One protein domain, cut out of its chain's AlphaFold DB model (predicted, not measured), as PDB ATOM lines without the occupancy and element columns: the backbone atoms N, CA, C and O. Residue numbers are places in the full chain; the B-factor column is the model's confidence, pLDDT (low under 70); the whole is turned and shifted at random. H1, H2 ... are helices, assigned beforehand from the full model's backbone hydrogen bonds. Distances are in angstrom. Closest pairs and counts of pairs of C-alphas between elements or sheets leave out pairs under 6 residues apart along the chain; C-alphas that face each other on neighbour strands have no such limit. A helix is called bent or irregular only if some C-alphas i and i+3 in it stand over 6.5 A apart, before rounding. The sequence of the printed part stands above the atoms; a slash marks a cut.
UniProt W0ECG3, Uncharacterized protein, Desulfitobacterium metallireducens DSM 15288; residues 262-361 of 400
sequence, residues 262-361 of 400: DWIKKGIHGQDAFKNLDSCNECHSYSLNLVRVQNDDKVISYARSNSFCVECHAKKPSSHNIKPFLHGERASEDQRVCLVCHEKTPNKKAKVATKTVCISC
ATOM      1  N   ASP A 262      32.560  12.155  38.103       81.00
ATOM      2  CA  ASP A 262      33.799  12.055  37.340       81.00
ATOM      3  C   ASP A 262      34.234  13.392  36.740       81.00
ATOM      4  O   ASP A 262      35.435  13.624  36.579       81.00
ATOM      5  N   TRP A 263      33.294  14.300  36.468       83.56
ATOM      6  CA  TRP A 263      33.599  15.609  35.905       83.56
ATOM      7  C   TRP A 263      34.562  16.402  36.788       83.56
ATOM      8  O   TRP A 263      35.568  16.942  36.312       83.56
ATOM      9  N   ILE A 264      34.324  16.366  38.102       78.12
ATOM     10  CA  ILE A 264      35.208  16.946  39.114       78.12
ATOM     11  C   ILE A 264      36.341  15.970  39.455       78.12
ATOM     12  O   ILE A 264      37.514  16.333  39.350       78.12
ATOM     13  N   LYS A 265      36.019  14.719  39.823       78.31
ATOM     14  CA  LYS A 265      36.988  13.756  40.385       78.31
ATOM     15  C   LYS A 265      38.106  13.375  39.412       78.31
ATOM     16  O   LYS A 265      39.252  13.223  39.834       78.31
ATOM     17  N   LYS A 266      37.798  13.234  38.119       77.31
ATOM     18  CA  LYS A 266      38.770  12.882  37.068       77.31
ATOM     19  C   LYS A 266      39.338  14.107  36.345       77.31
ATOM     20  O   LYS A 266      40.159  13.947  35.446       77.31
ATOM     21  N   GLY A 267      38.937  15.321  36.736       78.56
ATOM     22  CA  GLY A 267      39.425  16.564  36.134       78.56
ATOM     23  C   GLY A 267      38.949  16.796  34.696       78.56
ATOM     24  O   GLY A 267      39.612  17.517  33.952       78.56
ATOM     25  N   ILE A 268      37.824  16.193  34.291       83.12
ATOM     26  CA  ILE A 268      37.244  16.384  32.949       83.12
ATOM     27  C   ILE A 268      36.825  17.848  32.766       83.12
ATOM     28  O   ILE A 268      37.078  18.404  31.704       83.12
ATOM     29  N   HIS A 269      36.325  18.510  33.818       86.69
ATOM     30  CA  HIS A 269      36.009  19.946  33.793       86.69
ATOM     31  C   HIS A 269      37.185  20.817  33.340       86.69
ATOM     32  O   HIS A 269      36.992  21.776  32.602       86.69
ATOM     33  N   GLY A 270      38.415  20.466  33.731       84.12
ATOM     34  CA  GLY A 270      39.611  21.179  33.290       84.12
ATOM     35  C   GLY A 270      39.874  20.985  31.797       84.12
ATOM     36  O   GLY A 270      40.197  21.941  31.100       84.12
ATOM     37  N   GLN A 271      39.690  19.764  31.283       84.19
ATOM     38  CA  GLN A 271      39.831  19.475  29.851       84.19
ATOM     39  C   GLN A 271      38.759  20.185  29.022       84.19
ATOM     40  O   GLN A 271      39.067  20.711  27.954       84.19
ATOM     41  N   ASP A 272      37.520  20.213  29.514       85.56
ATOM     42  CA  ASP A 272      36.410  20.930  28.888       85.56
ATOM     43  C   ASP A 272      36.689  22.440  28.868       85.56
ATOM     44  O   ASP A 272      36.590  23.057  27.809       85.56
ATOM     45  N   ALA A 273      37.163  23.012  29.981       85.75
ATOM     46  CA  ALA A 273      37.532  24.425  30.065       85.75
ATOM     47  C   ALA A 273      38.667  24.801  29.093       85.75
ATOM     48  O   ALA A 273      38.604  25.849  28.454       85.75
ATOM     49  N   PHE A 274      39.678  23.939  28.912       84.56
ATOM     50  CA  PHE A 274      40.736  24.146  27.908       84.56
ATOM     51  C   PHE A 274      40.247  24.057  26.460       84.56
ATOM     52  O   PHE A 274      40.898  24.614  25.576       84.56
ATOM     53  N   LYS A 275      39.136  23.361  26.196       86.31
ATOM     54  CA  LYS A 275      38.531  23.294  24.858       86.31
ATOM     55  C   LYS A 275      37.633  24.492  24.589       86.31
ATOM     56  O   LYS A 275      37.703  25.066  23.507       86.31
ATOM     57  N   ASN A 276      36.770  24.831  25.543       83.25
ATOM     58  CA  ASN A 276      35.820  25.924  25.419       83.25
ATOM     59  C   ASN A 276      35.450  26.461  26.805       83.25
ATOM     60  O   ASN A 276      34.576  25.923  27.477       83.25
ATOM     61  N   LEU A 277      36.114  27.540  27.214       83.44
ATOM     62  CA  LEU A 277      35.782  28.257  28.442       83.44
ATOM     63  C   LEU A 277      34.525  29.124  28.279       83.44
ATOM     64  O   LEU A 277      33.816  29.374  29.251       83.44
ATOM     65  N   ASP A 278      34.243  29.587  27.060       80.88
ATOM     66  CA  ASP A 278      33.157  30.533  26.808       80.88
ATOM     67  C   ASP A 278      31.788  29.907  27.103       80.88
ATOM     68  O   ASP A 278      30.935  30.580  27.672       80.88
ATOM     69  N   SER A 279      31.618  28.601  26.869       80.06
ATOM     70  CA  SER A 279      30.400  27.874  27.266       80.06
ATOM     71  C   SER A 279      30.167  27.871  28.780       80.06
ATOM     72  O   SER A 279      29.027  27.881  29.235       80.06
ATOM     73  N   CYS A 280      31.232  27.885  29.586       80.25
ATOM     74  CA  CYS A 280      31.118  28.035  31.034       80.25
ATOM     75  C   CYS A 280      30.767  29.485  31.402       80.25
ATOM     76  O   CYS A 280      29.967  29.718  32.310       80.25
ATOM     77  N   ASN A 281      31.338  30.460  30.688       78.31
ATOM     78  CA  ASN A 281      31.146  31.894  30.931       78.31
ATOM     79  C   ASN A 281      29.726  32.374  30.632       78.31
ATOM     80  O   ASN A 281      29.293  33.367  31.218       78.31
ATOM     81  N   GLU A 282      28.992  31.671  29.767       77.69
ATOM     82  CA  GLU A 282      27.577  31.950  29.506       77.69
ATOM     83  C   GLU A 282      26.757  31.992  30.801       77.69
ATOM     84  O   GLU A 282      25.885  32.850  30.940       77.69
ATOM     85  N   CYS A 283      27.087  31.120  31.761       78.62
ATOM     86  CA  CYS A 283      26.418  31.044  33.057       78.62
ATOM     87  C   CYS A 283      27.281  31.561  34.214       78.62
ATOM     88  O   CYS A 283      26.756  32.199  35.108       78.62
ATOM     89  N   HIS A 284      28.594  31.314  34.232       80.31
ATOM     90  CA  HIS A 284      29.455  31.583  35.397       80.31
ATOM     91  C   HIS A 284      30.198  32.929  35.351       80.31
ATOM     92  O   HIS A 284      31.045  33.190  36.202       80.31
ATOM     93  N   SER A 285      29.918  33.799  34.377       75.94
ATOM     94  CA  SER A 285      30.603  35.098  34.266       75.94
ATOM     95  C   SER A 285      30.299  36.065  35.420       75.94
ATOM     96  O   SER A 285      31.133  36.914  35.726       75.94
ATOM     97  N   TYR A 286      29.161  35.918  36.110       70.75
ATOM     98  CA  TYR A 286      28.745  36.817  37.201       70.75
ATOM     99  C   TYR A 286      29.604  36.729  38.472       70.75
ATOM    100  O   TYR A 286      29.523  37.592  39.343       70.75
ATOM    101  N   SER A 287      30.431  35.694  38.601       66.31
ATOM    102  CA  SER A 287      31.293  35.445  39.759       66.31
ATOM    103  C   SER A 287      32.743  35.880  39.555       66.31
ATOM    104  O   SER A 287      33.609  35.541  40.361       66.31
ATOM    105  N   LEU A 288      33.045  36.639  38.502       63.84
ATOM    106  CA  LEU A 288      34.411  37.056  38.153       63.84
ATOM    107  C   LEU A 288      35.048  38.100  39.092       63.84
ATOM    108  O   LEU A 288      36.121  38.636  38.804       63.84
ATOM    109  N   ASN A 289      34.459  38.347  40.260       55.69
ATOM    110  CA  ASN A 289      35.044  39.209  41.274       55.69
ATOM    111  C   ASN A 289      35.979  38.427  42.198       55.69
ATOM    112  O   ASN A 289      35.527  37.914  43.219       55.69
ATOM    113  N   LEU A 290      37.278  38.384  41.855       47.16
ATOM    114  CA  LEU A 290      38.428  38.639  42.746       47.16
ATOM    115  C   LEU A 290      39.780  38.385  42.032       47.16
ATOM    116  O   LEU A 290      40.111  37.280  41.639       47.16
ATOM    117  N   VAL A 291      40.626  39.421  41.988       45.94
ATOM    118  CA  VAL A 291      42.065  39.409  41.628       45.94
ATOM    119  C   VAL A 291      42.401  39.040  40.173       45.94
ATOM    120  O   VAL A 291      42.487  37.883  39.777       45.94
ATOM    121  N   ARG A 292      42.765  40.084  39.413       49.47
ATOM    122  CA  ARG A 292      43.385  40.039  38.079       49.47
ATOM    123  C   ARG A 292      44.765  39.372  38.122       49.47
ATOM    124  O   ARG A 292      45.796  40.047  38.052       49.47
ATOM    125  N   VAL A 293      44.806  38.049  38.230       51.81
ATOM    126  CA  VAL A 293      45.979  37.290  37.795       51.81
ATOM    127  C   VAL A 293      45.921  37.263  36.272       51.81
ATOM    128  O   VAL A 293      45.346  36.359  35.684       51.81
ATOM    129  N   GLN A 294      46.470  38.301  35.637       51.09
ATOM    130  CA  GLN A 294      46.681  38.289  34.193       51.09
ATOM    131  C   GLN A 294      47.693  37.177  33.891       51.09
ATOM    132  O   GLN A 294      48.867  37.279  34.249       51.09
ATOM    133  N   ASN A 295      47.192  36.089  33.323       62.22
ATOM    134  CA  ASN A 295      47.970  35.037  32.693       62.22
ATOM    135  C   ASN A 295      47.541  35.020  31.224       62.22
ATOM    136  O   ASN A 295      46.365  35.254  30.942       62.22
ATOM    137  N   ASP A 296      48.468  34.747  30.310       65.75
ATOM    138  CA  ASP A 296      48.157  34.647  28.878       65.75
ATOM    139  C   ASP A 296      47.106  33.553  28.603       65.75
ATOM    140  O   ASP A 296      46.380  33.605  27.610       65.75
ATOM    141  N   ASP A 297      46.983  32.576  29.508       77.81
ATOM    142  CA  ASP A 297      45.965  31.535  29.457       77.81
ATOM    143  C   ASP A 297      44.680  31.942  30.208       77.81
ATOM    144  O   ASP A 297      44.642  32.067  31.442       77.81
ATOM    145  N   LYS A 298      43.595  32.102  29.439       79.31
ATOM    146  CA  LYS A 298      42.262  32.461  29.944       79.31
ATOM    147  C   LYS A 298      41.730  31.464  30.976       79.31
ATOM    148  O   LYS A 298      41.108  31.894  31.940       79.31
ATOM    149  N   VAL A 299      41.992  30.164  30.825       82.81
ATOM    150  CA  VAL A 299      41.493  29.116  31.735       82.81
ATOM    151  C   VAL A 299      42.185  29.204  33.085       82.81
ATOM    152  O   VAL A 299      41.537  29.121  34.130       82.81
ATOM    153  N   ILE A 300      43.498  29.440  33.076       80.19
ATOM    154  CA  ILE A 300      44.281  29.625  34.303       80.19
ATOM    155  C   ILE A 300      43.818  30.879  35.045       80.19
ATOM    156  O   ILE A 300      43.628  30.842  36.262       80.19
ATOM    157  N   SER A 301      43.622  31.982  34.317       76.38
ATOM    158  CA  SER A 301      43.079  33.217  34.887       76.38
ATOM    159  C   SER A 301      41.701  32.973  35.512       76.38
ATOM    160  O   SER A 301      41.472  33.322  36.672       76.38
ATOM    161  N   TYR A 302      40.817  32.278  34.795       79.12
ATOM    162  CA  TYR A 302      39.452  31.989  35.225       79.12
ATOM    163  C   TYR A 302      39.390  31.148  36.502       79.12
ATOM    164  O   TYR A 302      38.751  31.543  37.475       79.12
ATOM    165  N   ALA A 303      40.132  30.039  36.560       78.75
ATOM    166  CA  ALA A 303      40.164  29.158  37.728       78.75
ATOM    167  C   ALA A 303      40.641  29.866  39.013       78.75
ATOM    168  O   ALA A 303      40.282  29.463  40.119       78.75
ATOM    169  N   ARG A 304      41.458  30.918  38.873       77.19
ATOM    170  CA  ARG A 304      42.058  31.666  39.988       77.19
ATOM    171  C   ARG A 304      41.285  32.920  40.387       77.19
ATOM    172  O   ARG A 304      41.511  33.406  41.494       77.19
ATOM    173  N   SER A 305      40.453  33.457  39.496       71.12
ATOM    174  CA  SER A 305      39.765  34.742  39.689       71.12
ATOM    175  C   SER A 305      38.250  34.630  39.823       71.12
ATOM    176  O   SER A 305      37.608  35.546  40.331       71.12
ATOM    177  N   ASN A 306      37.669  33.503  39.409       75.94
ATOM    178  CA  ASN A 306      36.246  33.246  39.551       75.94
ATOM    179  C   ASN A 306      35.924  32.783  40.980       75.94
ATOM    180  O   ASN A 306      36.510  31.807  41.452       75.94
ATOM    181  N   SER A 307      34.987  33.445  41.662       71.75
ATOM    182  CA  SER A 307      34.656  33.153  43.060       71.75
ATOM    183  C   SER A 307      34.104  31.738  43.282       71.75
ATOM    184  O   SER A 307      34.342  31.178  44.351       71.75
ATOM    185  N   PHE A 308      33.482  31.104  42.277       75.94
ATOM    186  CA  PHE A 308      33.096  29.686  42.356       75.94
ATOM    187  C   PHE A 308      34.298  28.754  42.233       75.94
ATOM    188  O   PHE A 308      34.433  27.788  42.982       75.94
ATOM    189  N   CYS A 309      35.178  29.019  41.267       77.44
ATOM    190  CA  CYS A 309      36.290  28.123  40.975       77.44
ATOM    191  C   CYS A 309      37.386  28.231  42.039       77.44
ATOM    192  O   CYS A 309      37.947  27.217  42.459       77.44
ATOM    193  N   VAL A 310      37.679  29.450  42.498       77.06
ATOM    194  CA  VAL A 310      38.835  29.733  43.354       77.06
ATOM    195  C   VAL A 310      38.748  29.023  44.700       77.06
ATOM    196  O   VAL A 310      39.780  28.606  45.218       77.06
ATOM    197  N   GLU A 311      37.554  28.807  45.258       78.25
ATOM    198  CA  GLU A 311      37.421  28.123  46.547       78.25
ATOM    199  C   GLU A 311      37.921  26.669  46.481       78.25
ATOM    200  O   GLU A 311      38.620  26.192  47.382       78.25
ATOM    201  N   CYS A 312      37.609  25.972  45.387       78.50
ATOM    202  CA  CYS A 312      38.098  24.622  45.130       78.50
ATOM    203  C   CYS A 312      39.546  24.631  44.621       78.50
ATOM    204  O   CYS A 312      40.367  23.858  45.112       78.50
ATOM    205  N   HIS A 313      39.896  25.524  43.691       81.88
ATOM    206  CA  HIS A 313      41.227  25.586  43.071       81.88
ATOM    207  C   HIS A 313      42.328  26.157  43.978       81.88
ATOM    208  O   HIS A 313      43.513  25.954  43.704       81.88
ATOM    209  N   ALA A 314      41.968  26.817  45.082       78.75
ATOM    210  CA  ALA A 314      42.902  27.181  46.147       78.75
ATOM    211  C   ALA A 314      43.281  25.985  47.041       78.75
ATOM    212  O   ALA A 314      44.255  26.058  47.794       78.75
ATOM    213  N   LYS A 315      42.529  24.878  46.977       79.75
ATOM    214  CA  LYS A 315      42.767  23.663  47.763       79.75
ATOM    215  C   LYS A 315      43.517  22.638  46.908       79.75
ATOM    216  O   LYS A 315      43.303  22.506  45.708       79.75
ATOM    217  N   LYS A 316      44.417  21.876  47.534       80.62
ATOM    218  CA  LYS A 316      45.133  20.783  46.861       80.62
ATOM    219  C   LYS A 316      44.122  19.695  46.450       80.62
ATOM    220  O   LYS A 316      43.477  19.144  47.344       80.62
ATOM    221  N   PRO A 317      44.005  19.331  45.158       76.25
ATOM    222  CA  PRO A 317      43.058  18.306  44.731       76.25
ATOM    223  C   PRO A 317      43.532  16.904  45.136       76.25
ATOM    224  O   PRO A 317      44.732  16.640  45.251       76.25
ATOM    225  N   SER A 318      42.593  15.968  45.288       74.88
ATOM    226  CA  SER A 318      42.877  14.551  45.581       74.88
ATOM    227  C   SER A 318      43.662  13.847  44.466       74.88
ATOM    228  O   SER A 318      44.375  12.878  44.721       74.88
ATOM    229  N   SER A 319      43.589  14.363  43.237       70.12
ATOM    230  CA  SER A 319      44.384  13.910  42.091       70.12
ATOM    231  C   SER A 319      45.873  14.273  42.195       70.12
ATOM    232  O   SER A 319      46.685  13.768  41.417       70.12
ATOM    233  N   HIS A 320      46.274  15.099  43.170       79.44
ATOM    234  CA  HIS A 320      47.663  15.503  43.389       79.44
ATOM    235  C   HIS A 320      48.482  14.400  44.096       79.44
ATOM    236  O   HIS A 320      49.012  14.575  45.200       79.44
ATOM    237  N   ASN A 321      48.646  13.270  43.409       74.19
ATOM    238  CA  ASN A 321      49.432  12.107  43.842       74.19
ATOM    239  C   ASN A 321      50.811  12.039  43.162       74.19
ATOM    240  O   ASN A 321      51.464  10.996  43.137       74.19
ATOM    241  N   ILE A 322      51.258  13.160  42.590       70.12
ATOM    242  CA  ILE A 322      52.504  13.244  41.830       70.12
ATOM    243  C   ILE A 322      53.694  13.098  42.782       70.12
ATOM    244  O   ILE A 322      53.929  13.941  43.649       70.12
ATOM    245  N   LYS A 323      54.472  12.027  42.601       71.00
ATOM    246  CA  LYS A 323      55.737  11.840  43.318       71.00
ATOM    247  C   LYS A 323      56.796  12.791  42.732       71.00
ATOM    248  O   LYS A 323      56.916  12.849  41.507       71.00
ATOM    249  N   PRO A 324      57.616  13.482  43.550       61.97
ATOM    250  CA  PRO A 324      58.584  14.478  43.070       61.97
ATOM    251  C   PRO A 324      59.570  13.991  42.000       61.97
ATOM    252  O   PRO A 324      60.082  14.797  41.239       61.97
ATOM    253  N   PHE A 325      59.834  12.691  41.902       62.81
ATOM    254  CA  PHE A 325      60.740  12.105  40.905       62.81
ATOM    255  C   PHE A 325      60.035  11.613  39.625       62.81
ATOM    256  O   PHE A 325      60.716  11.285  38.662       62.81
ATOM    257  N   LEU A 326      58.696  11.588  39.592       65.38
ATOM    258  CA  LEU A 326      57.883  11.190  38.428       65.38
ATOM    259  C   LEU A 326      57.068  12.357  37.850       65.38
ATOM    260  O   LEU A 326      56.298  12.177  36.913       65.38
ATOM    261  N   HIS A 327      57.242  13.574  38.380       77.94
ATOM    262  CA  HIS A 327      56.519  14.742  37.874       77.94
ATOM    263  C   HIS A 327      56.920  15.113  36.439       77.94
ATOM    264  O   HIS A 327      56.129  15.748  35.755       77.94
ATOM    265  N   GLY A 328      58.116  14.715  35.986       74.81
ATOM    266  CA  GLY A 328      58.612  15.000  34.639       74.81
ATOM    267  C   GLY A 328      57.809  14.309  33.535       74.81
ATOM    268  O   GLY A 328      57.476  14.955  32.551       74.81
ATOM    269  N   GLU A 329      57.434  13.040  33.726       75.81
ATOM    270  CA  GLU A 329      56.598  12.290  32.775       75.81
ATOM    271  C   GLU A 329      55.234  12.972  32.618       75.81
ATOM    272  O   GLU A 329      54.859  13.385  31.524       75.81
ATOM    273  N   ARG A 330      54.563  13.253  33.737       75.19
ATOM    274  CA  ARG A 330      53.262  13.932  33.723       75.19
ATOM    275  C   ARG A 330      53.326  15.377  33.219       75.19
ATOM    276  O   ARG A 330      52.416  15.832  32.539       75.19
ATOM    277  N   ALA A 331      54.398  16.105  33.531       78.50
ATOM    278  CA  ALA A 331      54.608  17.453  33.009       78.50
ATOM    279  C   ALA A 331      54.919  17.452  31.505       78.50
ATOM    280  O   ALA A 331      54.661  18.454  30.848       78.50
ATOM    281  N   SER A 332      55.469  16.365  30.953       78.81
ATOM    282  CA  SER A 332      55.710  16.243  29.511       78.81
ATOM    283  C   SER A 332      54.437  15.976  28.706       78.81
ATOM    284  O   SER A 332      54.384  16.354  27.540       78.81
ATOM    285  N   GLU A 333      53.410  15.389  29.329       81.44
ATOM    286  CA  GLU A 333      52.097  15.174  28.707       81.44
ATOM    287  C   GLU A 333      51.356  16.501  28.495       81.44
ATOM    288  O   GLU A 333      50.948  16.813  27.378       81.44
ATOM    289  N   ASP A 334      51.198  17.303  29.553       79.44
ATOM    290  CA  ASP A 334      50.622  18.647  29.465       79.44
ATOM    291  C   ASP A 334      51.043  19.496  30.672       79.44
ATOM    292  O   ASP A 334      50.588  19.287  31.795       79.44
ATOM    293  N   GLN A 335      51.898  20.502  30.464       81.75
ATOM    294  CA  GLN A 335      52.320  21.397  31.549       81.75
ATOM    295  C   GLN A 335      51.187  22.298  32.054       81.75
ATOM    296  O   GLN A 335      51.241  22.746  33.204       81.75
ATOM    297  N   ARG A 336      50.165  22.581  31.232       81.38
ATOM    298  CA  ARG A 336      49.105  23.552  31.557       81.38
ATOM    299  C   ARG A 336      48.304  23.128  32.780       81.38
ATOM    300  O   ARG A 336      47.948  23.979  33.588       81.38
ATOM    301  N   VAL A 337      48.120  21.822  32.987       80.69
ATOM    302  CA  VAL A 337      47.406  21.275  34.156       80.69
ATOM    303  C   VAL A 337      48.088  21.644  35.478       80.69
ATOM    304  O   VAL A 337      47.419  21.869  36.483       80.69
ATOM    305  N   CYS A 338      49.419  21.761  35.482       82.12
ATOM    306  CA  CYS A 338      50.190  22.188  36.648       82.12
ATOM    307  C   CYS A 338      50.087  23.704  36.844       82.12
ATOM    308  O   CYS A 338      50.002  24.183  37.975       82.12
ATOM    309  N   LEU A 339      50.076  24.457  35.739       82.62
ATOM    310  CA  LEU A 339      50.045  25.919  35.740       82.62
ATOM    311  C   LEU A 339      48.705  26.496  36.206       82.62
ATOM    312  O   LEU A 339      48.640  27.673  36.536       82.62
ATOM    313  N   VAL A 340      47.659  25.678  36.344       82.62
ATOM    314  CA  VAL A 340      46.423  26.087  37.029       82.62
ATOM    315  C   VAL A 340      46.709  26.504  38.480       82.62
ATOM    316  O   VAL A 340      46.208  27.533  38.926       82.62
ATOM    317  N   CYS A 341      47.589  25.793  39.197       81.06
ATOM    318  CA  CYS A 341      47.906  26.058  40.614       81.06
ATOM    319  C   CYS A 341      49.356  26.526  40.865       81.06
ATOM    320  O   CYS A 341      49.652  27.130  41.900       81.06
ATOM    321  N   HIS A 342      50.276  26.229  39.947       82.88
ATOM    322  CA  HIS A 342      51.698  26.564  40.044       82.88
ATOM    323  C   HIS A 342      52.088  27.679  39.075       82.88
ATOM    324  O   HIS A 342      51.403  27.941  38.091       82.88
ATOM    325  N   GLU A 343      53.223  28.320  39.338       79.25
ATOM    326  CA  GLU A 343      53.786  29.339  38.451       79.25
ATOM    327  C   GLU A 343      55.108  28.875  37.845       79.25
ATOM    328  O   GLU A 343      55.916  28.209  38.500       79.25
ATOM    329  N   LYS A 344      55.374  29.276  36.596       79.75
ATOM    330  CA  LYS A 344      56.697  29.052  35.991       79.75
ATOM    331  C   LYS A 344      57.762  29.881  36.705       79.75
ATOM    332  O   LYS A 344      58.844  29.373  36.999       79.75
ATOM    333  N   THR A 345      57.437  31.135  37.010       75.69
ATOM    334  CA  THR A 345      58.318  32.118  37.647       75.69
ATOM    335  C   THR A 345      57.646  32.742  38.875       75.69
ATOM    336  O   THR A 345      56.422  32.789  38.949       75.69
ATOM    337  N   PRO A 346      58.406  33.219  39.876       71.75
ATOM    338  CA  PRO A 346      57.815  33.854  41.049       71.75
ATOM    339  C   PRO A 346      56.948  35.064  40.673       71.75
ATOM    340  O   PRO A 346      57.463  36.067  40.180       71.75
ATOM    341  N   ASN A 347      55.648  35.004  40.966       67.56
ATOM    342  CA  ASN A 347      54.723  36.118  40.777       67.56
ATOM    343  C   ASN A 347      54.192  36.604  42.132       67.56
ATOM    344  O   ASN A 347      53.348  35.962  42.751       67.56
ATOM    345  N   LYS A 348      54.660  37.775  42.584       59.25
ATOM    346  CA  LYS A 348      54.247  38.368  43.871       59.25
ATOM    347  C   LYS A 348      52.768  38.788  43.913       59.25
ATOM    348  O   LYS A 348      52.253  39.031  44.999       59.25
ATOM    349  N   LYS A 349      52.094  38.909  42.760       58.09
ATOM    350  CA  LYS A 349      50.684  39.326  42.658       58.09
ATOM    351  C   LYS A 349      49.703  38.147  42.674       58.09
ATOM    352  O   LYS A 349      48.515  38.356  42.911       58.09
ATOM    353  N   ALA A 350      50.172  36.919  42.450       58.84
ATOM    354  CA  ALA A 350      49.328  35.730  42.459       58.84
ATOM    355  C   ALA A 350      49.107  35.244  43.901       58.84
ATOM    356  O   ALA A 350      49.952  34.559  44.470       58.84
ATOM    357  N   LYS A 351      47.963  35.592  44.508       55.69
ATOM    358  CA  LYS A 351      47.610  35.140  45.871       55.69
ATOM    359  C   LYS A 351      47.236  33.650  45.950       55.69
ATOM    360  O   LYS A 351      47.291  33.079  47.032       55.69
ATOM    361  N   VAL A 352      46.876  33.037  44.818       58.94
ATOM    362  CA  VAL A 352      46.408  31.637  44.715       58.94
ATOM    363  C   VAL A 352      47.528  30.680  44.264       58.94
ATOM    364  O   VAL A 352      47.390  29.465  44.363       58.94
ATOM    365  N   ALA A 353      48.670  31.201  43.795       61.19
ATOM    366  CA  ALA A 353      49.792  30.369  43.366       61.19
ATOM    367  C   ALA A 353      50.510  29.740  44.572       61.19
ATOM    368  O   ALA A 353      50.871  30.423  45.533       61.19
ATOM    369  N   THR A 354      50.745  28.428  44.521       65.31
ATOM    370  CA  THR A 354      51.481  27.734  45.588       65.31
ATOM    371  C   THR A 354      52.961  28.156  45.629       65.31
ATOM    372  O   THR A 354      53.518  28.656  44.654       65.31
ATOM    373  N   LYS A 355      53.649  27.897  46.753       65.12
ATOM    374  CA  LYS A 355      55.077  28.235  46.955       65.12
ATOM    375  C   LYS A 355      56.048  27.553  45.972       65.12
ATOM    376  O   LYS A 355      57.215  27.934  45.925       65.12
ATOM    377  N   THR A 356      55.605  26.535  45.229       72.88
ATOM    378  CA  THR A 356      56.468  25.769  44.316       72.88
ATOM    379  C   THR A 356      56.405  26.370  42.917       72.88
ATOM    380  O   THR A 356      55.341  26.357  42.298       72.88
ATOM    381  N   VAL A 357      57.547  26.862  42.424       79.19
ATOM    382  CA  VAL A 357      57.688  27.518  41.114       79.19
ATOM    383  C   VAL A 357      58.654  26.744  40.221       79.19
ATOM    384  O   VAL A 357      59.709  26.325  40.684       79.19
ATOM    385  N   CYS A 358      58.343  26.555  38.936       78.94
ATOM    386  CA  CYS A 358      59.143  25.668  38.076       78.94
ATOM    387  C   CYS A 358      60.620  26.085  38.021       78.94
ATOM    388  O   CYS A 358      61.507  25.249  38.190       78.94
ATOM    389  N   ILE A 359      60.893  27.386  37.873       78.94
ATOM    390  CA  ILE A 359      62.256  27.922  37.764       78.94
ATOM    391  C   ILE A 359      63.089  27.783  39.049       78.94
ATOM    392  O   ILE A 359      64.303  27.992  39.019       78.94
ATOM    393  N   SER A 360      62.498  27.415  40.195       74.88
ATOM    394  CA  SER A 360      63.315  27.113  41.378       74.88
ATOM    395  C   SER A 360      64.169  25.861  41.166       74.88
ATOM    396  O   SER A 360      65.263  25.786  41.724       74.88
ATOM    397  N   CYS A 361      63.705  24.925  40.329       73.19
ATOM    398  CA  CYS A 361      64.361  23.643  40.063       73.19
ATOM    399  C   CYS A 361      64.757  23.464  38.582       73.19
ATOM    400  O   CYS A 361      65.849  22.977  38.304       73.19
TER     401      CYS A 361
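AT A GLANCE: This is residues 262 to 361 of the 400 residues of an uncharacterized protein of Desulfitobacterium metallireducens DSM 15288 (UniProt W0ECG3). Seven short helices are strung on loops with few contacts between them: H4 and H7 lie nearest the middle, H4 and H5 form a corner, and H3 and H6 lie toward opposite ends of the longest span. After H7 a stretch of 22 residues with no named element, residues 340 to 361, begins near the middle and loops away from it. The printed part has 100 residues, with helices H1 to H7 in that order along the chain and no named strand; the class is all helix, though the named helices hold 48 of the 100 residues. The whole is compact, with a radius of gyration of the C-alphas of 13.5 A, and spans 40 by 33 by 21 A.

IN THESE COORDINATES: H1, residues 262 to 265, begins at C-alpha 262 at (33.799, 12.055, 37.340) and is 4.7 A long. H2 is residues 268 to 275, 10.7 A. H3, residues 278 to 287, is the longest at 14.0 A; it is irregular, with C-alphas 283 and 286 7.5 A apart. H4 is residues 298 to 305, 10.3 A, beginning at C-alpha 298 at (42.262, 32.461, 29.944). H5 is residues 307 to 313, 10.0 A; it is neither bent nor irregular, but only just: C-alphas 308 and 311 are 6.2 A apart. H6 is residues 327 to 333, 10.2 A. H7, residues 336 to 339, is 4.9 A long and ends at C-alpha 339 at (50.045, 25.919, 35.740).

HOW THE PARTS SIT: H1 and H2 are close but not clearly touching, their closest C-alphas, Trp 263 and His 269, 5.4 A apart. H2 is likewise close to H4, at Phe 274 and Val 299, 6.3 A between C-alphas, with a steep tilt of 51 degrees, opposite ways. H3 and H4 are near each other. H4 and H5 touch only at the corner, about perpendicular at 84 degrees, with the C-alphas of Arg 304 and Val 310 closest at 5.0 A. H7 is close but not clearly touching to H6, the C-alphas of Ala 331 and Cys 338 being closest at 7.4 A. H3 and H6 are apart. Every O i to N i+4 pair is within hydrogen-bond range in H2, H4 and H6, against 3 of 6 in H3 and 1 of 3 in H5, where 2 of 4 O i to N i+3 pairs are; H1 and H7 are too short for an O i to N i+4 pair.

THE WHOLE: The two C-alphas farthest apart, Tyr 286 and Phe 325, are 40.6 A apart. The printed part has no cut. The link from H5 to H6, 13 residues, is long. The mean pLDDT of the printed part is 74.4; residues 287 to 296, 324 to 326 and 347 to 355 are under 70.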